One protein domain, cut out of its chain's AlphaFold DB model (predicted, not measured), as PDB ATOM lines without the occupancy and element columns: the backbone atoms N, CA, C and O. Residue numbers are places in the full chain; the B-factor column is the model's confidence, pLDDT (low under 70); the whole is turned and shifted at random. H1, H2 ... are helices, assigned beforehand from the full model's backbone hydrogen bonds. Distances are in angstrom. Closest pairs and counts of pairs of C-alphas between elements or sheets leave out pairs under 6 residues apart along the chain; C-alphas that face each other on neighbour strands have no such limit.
ATOM      1  N   TRP A   2       9.444 -26.410 -52.260       53.09
ATOM      2  CA  TRP A   2       9.618 -25.051 -51.700       53.09
ATOM      3  C   TRP A   2       9.026 -23.895 -52.527       53.09
ATOM      4  O   TRP A   2       8.410 -22.992 -51.969       53.09
ATOM      5  N   MET A   3       9.123 -23.939 -53.861       59.66
ATOM      6  CA  MET A   3       8.539 -22.890 -54.716       59.66
ATOM      7  C   MET A   3       7.006 -22.810 -54.632       59.66
ATOM      8  O   MET A   3       6.444 -21.746 -54.872       59.66
ATOM      9  N   LEU A   4       6.324 -23.914 -54.302       66.19
ATOM     10  CA  LEU A   4       4.867 -23.927 -54.155       66.19
ATOM     11  C   LEU A   4       4.456 -23.220 -52.862       66.19
ATOM     12  O   LEU A   4       3.596 -22.350 -52.900       66.19
ATOM     13  N   VAL A   5       5.127 -23.523 -51.749       65.69
ATOM     14  CA  VAL A   5       4.892 -22.863 -50.455       65.69
ATOM     15  C   VAL A   5       5.154 -21.358 -50.552       65.69
ATOM     16  O   VAL A   5       4.329 -20.568 -50.104       65.69
ATOM     17  N   ILE A   6       6.234 -20.947 -51.227       66.69
ATOM     18  CA  ILE A   6       6.523 -19.525 -51.478       66.69
ATOM     19  C   ILE A   6       5.393 -18.873 -52.289       66.69
ATOM     20  O   ILE A   6       4.901 -17.817 -51.905       66.69
ATOM     21  N   LYS A   7       4.917 -19.508 -53.369       69.31
ATOM     22  CA  LYS A   7       3.781 -18.990 -54.152       69.31
ATOM     23  C   LYS A   7       2.496 -18.872 -53.323       69.31
ATOM     24  O   LYS A   7       1.750 -17.916 -53.516       69.31
ATOM     25  N   LEU A   8       2.236 -19.818 -52.418       72.94
ATOM     26  CA  LEU A   8       1.071 -19.785 -51.528       72.94
ATOM     27  C   LEU A   8       1.182 -18.652 -50.499       72.94
ATOM     28  O   LEU A   8       0.204 -17.942 -50.290       72.94
ATOM     29  N   LEU A   9       2.364 -18.441 -49.910       68.25
ATOM     30  CA  LEU A   9       2.622 -17.351 -48.961       68.25
ATOM     31  C   LEU A   9       2.544 -15.967 -49.621       68.25
ATOM     32  O   LEU A   9       1.988 -15.042 -49.032       68.25
ATOM     33  N   LEU A  10       3.058 -15.833 -50.847       74.50
ATOM     34  CA  LEU A  10       3.048 -14.575 -51.600       74.50
ATOM     35  C   LEU A  10       1.681 -14.234 -52.209       74.50
ATOM     36  O   LEU A  10       1.481 -13.101 -52.637       74.50
ATOM     37  N   ASN A  11       0.739 -15.180 -52.268       77.88
ATOM     38  CA  ASN A  11      -0.616 -14.913 -52.743       77.88
ATOM     39  C   ASN A  11      -1.499 -14.416 -51.580       77.88
ATOM     40  O   ASN A  11      -1.939 -15.237 -50.774       77.88
ATOM     41  N   PRO A  12      -1.849 -13.117 -51.511       75.00
ATOM     42  CA  PRO A  12      -2.604 -12.551 -50.387       75.00
ATOM     43  C   PRO A  12      -4.037 -13.094 -50.280       75.00
ATOM     44  O   PRO A  12      -4.672 -12.986 -49.231       75.00
ATOM     45  N   ASN A  13      -4.563 -13.709 -51.346       79.50
ATOM     46  CA  ASN A  13      -5.875 -14.352 -51.337       79.50
ATOM     47  C   ASN A  13      -5.837 -15.795 -50.819       79.50
ATOM     48  O   ASN A  13      -6.894 -16.381 -50.581       79.50
ATOM     49  N   ASN A  14      -4.649 -16.366 -50.613       79.62
ATOM     50  CA  ASN A  14      -4.495 -17.712 -50.089       79.62
ATOM     51  C   ASN A  14      -4.715 -17.761 -48.564       79.62
ATOM     52  O   ASN A  14      -4.256 -16.886 -47.828       79.62
ATOM     53  N   LEU A  15      -5.386 -18.813 -48.081       73.38
ATOM     54  CA  LEU A  15      -5.657 -19.018 -46.652       73.38
ATOM     55  C   LEU A  15      -4.379 -19.104 -45.808       73.38
ATOM     56  O   LEU A  15      -4.346 -18.544 -44.718       73.38
ATOM     57  N   LEU A  16      -3.320 -19.743 -46.317       70.94
ATOM     58  CA  LEU A  16      -2.029 -19.836 -45.637       70.94
ATOM     59  C   LEU A  16      -1.388 -18.455 -45.470       70.94
ATOM     60  O   LEU A  16      -0.882 -18.153 -44.393       70.94
ATOM     61  N   SER A  17      -1.438 -17.611 -46.506       71.19
ATOM     62  CA  SER A  17      -0.920 -16.238 -46.446       71.19
ATOM     63  C   SER A  17      -1.682 -15.405 -45.411       71.19
ATOM     64  O   SER A  17      -1.074 -14.803 -44.527       71.19
ATOM     65  N   LYS A  18      -3.021 -15.448 -45.441       72.81
ATOM     66  CA  LYS A  18      -3.874 -14.739 -44.472       72.81
ATOM     67  C   LYS A  18      -3.632 -15.206 -43.034       72.81
ATOM     68  O   LYS A  18      -3.513 -14.373 -42.143       72.81
ATOM     69  N   ALA A  19      -3.520 -16.517 -42.814       71.81
ATOM     70  CA  ALA A  19      -3.249 -17.086 -41.495       71.81
ATOM     71  C   ALA A  19      -1.840 -16.742 -40.986       71.81
ATOM     72  O   ALA A  19      -1.680 -16.391 -39.821       71.81
ATOM     73  N   SER A  20      -0.828 -16.795 -41.858       69.00
ATOM     74  CA  SER A  20       0.566 -16.505 -41.488       69.00
ATOM     75  C   SER A  20       0.781 -15.025 -41.166       69.00
ATOM     76  O   SER A  20       1.506 -14.697 -40.234       69.00
ATOM     77  N   ASN A  21       0.113 -14.121 -41.889       64.81
ATOM     78  CA  ASN A  21       0.198 -12.680 -41.634       64.81
ATOM     79  C   ASN A  21      -0.569 -12.239 -40.376       64.81
ATOM     80  O   ASN A  21      -0.298 -11.162 -39.851       64.81
ATOM     81  N   ALA A  22      -1.503 -13.054 -39.878       61.72
ATOM     82  CA  ALA A  22      -2.246 -12.760 -38.654       61.72
ATOM     83  C   ALA A  22      -1.409 -12.949 -37.375       61.72
ATOM     84  O   ALA A  22      -1.750 -12.388 -36.336       61.72
ATOM     85  N   VAL A  23      -0.320 -13.728 -37.432       62.09
ATOM     86  CA  VAL A  23       0.538 -14.032 -36.276       62.09
ATOM     87  C   VAL A  23       1.999 -13.831 -36.669       62.09
ATOM     88  O   VAL A  23       2.682 -14.751 -37.112       62.09
ATOM     89  N   THR A  24       2.489 -12.604 -36.516       65.94
ATOM     90  CA  THR A  24       3.907 -12.285 -36.723       65.94
ATOM     91  C   THR A  24       4.712 -12.535 -35.446       65.94
ATOM     92  O   THR A  24       4.171 -12.519 -34.340       65.94
ATOM     93  N   GLY A  25       6.035 -12.697 -35.572       63.91
ATOM     94  CA  GLY A  25       6.926 -12.820 -34.408       63.91
ATOM     95  C   GLY A  25       6.918 -11.599 -33.471       63.91
ATOM     96  O   GLY A  25       7.352 -11.698 -32.328       63.91
ATOM     97  N   GLN A  26       6.421 -10.443 -33.923       68.00
ATOM     98  CA  GLN A  26       6.228  -9.273 -33.061       68.00
ATOM     99  C   GLN A  26       4.985  -9.429 -32.180       68.00
ATOM    100  O   GLN A  26       5.050  -9.161 -30.984       68.00
ATOM    101  N   ILE A  27       3.888  -9.937 -32.744       75.19
ATOM    102  CA  ILE A  27       2.623 -10.150 -32.031       75.19
ATOM    103  C   ILE A  27       2.773 -11.234 -30.949       75.19
ATOM    104  O   ILE A  27       2.200 -11.107 -29.874       75.19
ATOM    105  N   THR A  28       3.594 -12.269 -31.161       77.94
ATOM    106  CA  THR A  28       3.837 -13.311 -30.136       77.94
ATOM    107  C   THR A  28       4.644 -12.815 -28.927       77.94
ATOM    108  O   THR A  28       4.691 -13.478 -27.884       77.94
ATOM    109  N   ASN A  29       5.274 -11.643 -29.038       84.44
ATOM    110  CA  ASN A  29       5.976 -10.993 -27.937       84.44
ATOM    111  C   ASN A  29       5.111 -10.004 -27.150       84.44
ATOM    112  O   ASN A  29       5.537  -9.581 -26.075       84.44
ATOM    113  N   ASP A  30       3.914  -9.681 -27.639       87.06
ATOM    114  CA  ASP A  30       2.952  -8.841 -26.931       87.06
ATOM    115  C   ASP A  30       2.421  -9.577 -25.679       87.06
ATOM    116  O   ASP A  30       1.856 -10.669 -25.816       87.06
ATOM    117  N   PRO A  31       2.575  -9.018 -24.461       88.88
ATOM    118  CA  PRO A  31       2.029  -9.605 -23.239       88.88
ATOM    119  C   PRO A  31       0.536  -9.930 -23.333       88.88
ATOM    120  O   PRO A  31       0.128 -10.997 -22.885       88.88
ATOM    121  N   TYR A  32      -0.256  -9.073 -23.982       87.25
ATOM    122  CA  TYR A  32      -1.691  -9.293 -24.140       87.25
ATOM    123  C   TYR A  32      -1.967 -10.557 -24.957       87.25
ATOM    124  O   TYR A  32      -2.769 -11.401 -24.568       87.25
ATOM    125  N   MET A  33      -1.229 -10.764 -26.049       82.38
ATOM    126  CA  MET A  33      -1.368 -11.970 -26.871       82.38
ATOM    127  C   MET A  33      -0.939 -13.242 -26.137       82.38
ATOM    128  O   MET A  33      -1.460 -14.319 -26.432       82.38
ATOM    129  N   ARG A  34      -0.011 -13.139 -25.178       85.00
ATOM    130  CA  ARG A  34       0.417 -14.278 -24.350       85.00
ATOM    131  C   ARG A  34      -0.629 -14.684 -23.314       85.00
ATOM    132  O   ARG A  34      -0.639 -15.842 -22.905       85.00
ATOM    133  N   GLU A  35      -1.502 -13.765 -22.913       88.62
ATOM    134  CA  GLU A  35      -2.612 -14.040 -21.995       88.62
ATOM    135  C   GLU A  35      -3.819 -14.677 -22.701       88.62
ATOM    136  O   GLU A  35      -4.605 -15.388 -22.071       88.62
ATOM    137  N   ILE A  36      -3.958 -14.492 -24.019       87.69
ATOM    138  CA  ILE A  36      -5.049 -15.102 -24.785       87.69
ATOM    139  C   ILE A  36      -4.746 -16.582 -25.048       87.69
ATOM    140  O   ILE A  36      -3.759 -16.949 -25.690       87.69
ATOM    141  N   ALA A  37      -5.660 -17.453 -24.620       86.12
ATOM    142  CA  ALA A  37      -5.587 -18.893 -24.851       86.12
ATOM    143  C   ALA A  37      -6.008 -19.270 -26.287       86.12
ATOM    144  O   ALA A  37      -7.136 -19.692 -26.539       86.12
ATOM    145  N   ILE A  38      -5.082 -19.138 -27.238       86.38
ATOM    146  CA  ILE A  38      -5.228 -19.572 -28.630       86.38
ATOM    147  C   ILE A  38      -4.436 -20.868 -28.817       86.38
ATOM    148  O   ILE A  38      -3.249 -20.854 -29.149       86.38
ATOM    149  N   SER A  39      -5.102 -22.010 -28.637       86.25
ATOM    150  CA  SER A  39      -4.469 -23.342 -28.612       86.25
ATOM    151  C   SER A  39      -3.648 -23.706 -29.858       86.25
ATOM    152  O   SER A  39      -2.849 -24.636 -29.800       86.25
ATOM    153  N   SER A  40      -3.829 -23.004 -30.980       85.31
ATOM    154  CA  SER A  40      -3.064 -23.221 -32.211       85.31
ATOM    155  C   SER A  40      -1.711 -22.502 -32.253       85.31
ATOM    156  O   SER A  40      -0.849 -22.932 -33.016       85.31
ATOM    157  N   VAL A  41      -1.513 -21.414 -31.495       83.62
ATOM    158  CA  VAL A  41      -0.341 -20.525 -31.672       83.62
ATOM    159  C   VAL A  41       0.236 -19.918 -30.389       83.62
ATOM    160  O   VAL A  41       1.405 -19.545 -30.402       83.62
ATOM    161  N   SER A  42      -0.517 -19.818 -29.287       84.50
ATOM    162  CA  SER A  42      -0.064 -19.120 -28.066       84.50
ATOM    163  C   SER A  42       0.403 -20.055 -26.940       84.50
ATOM    164  O   SER A  42       0.479 -19.666 -25.774       84.50
ATOM    165  N   GLY A  43       0.748 -21.302 -27.268       88.06
ATOM    166  CA  GLY A  43       1.286 -22.258 -26.301       88.06
ATOM    167  C   GLY A  43       2.674 -21.854 -25.790       88.06
ATOM    168  O   GLY A  43       3.603 -21.691 -26.577       88.06
ATOM    169  N   HIS A  44       2.831 -21.759 -24.467       89.75
ATOM    170  CA  HIS A  44       4.108 -21.476 -23.809       89.75
ATOM    171  C   HIS A  44       4.572 -22.684 -23.000       89.75
ATOM    172  O   HIS A  44       3.815 -23.273 -22.228       89.75
TER     173      HIS A  44
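What this domain is: This is residues 2 to 44 of the 180 residues of an uncharacterized protein of Mytilus galloprovincialis (UniProt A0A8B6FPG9). A loose, elongated chain has two short helices, H1 and H2, set steeply to each other at one end, and a third, H3, at the other, beyond a winding link. A looped tail, residues 36 to 44, follows H3, and residues 35 to 40 stick out. The printed part has 43 residues with three named helices, H1, H2, H3 along the chain, and no named strand; the class is all helix. The radius of gyration of the C-alphas is 12.5 A, and the spans are 35 by 18 by 17 A.

How they stand to each other: H1, residues 2 to 10, touches H2, residues 15 to 22; their closest C-alphas, of Leu 9 and Ser 17, are 4.5 A apart. They run the same way at a steep tilt of 63 degrees. H3, residues 31 to 35, is apart from both. In H1, H2 and H3 every O i to N i+4 pair is within hydrogen-bond range.

Where its parts are: H1 is 12.4 A long from C-alpha 2 at (9.618, -25.051, -51.700), H2 10.7 A, and H3 6.5 A to C-alpha 35 at (-2.612, -14.040, -21.995).

The domain as a whole: The C-alphas farthest apart, of Met 3 and Glu 35, are 35.7 A apart. The printed part has no cut; the link H1 to H2 is tight, H2 to H3 short. The model's pLDDT is under 70 at residues 2 to 7, 9 and 20 to 26.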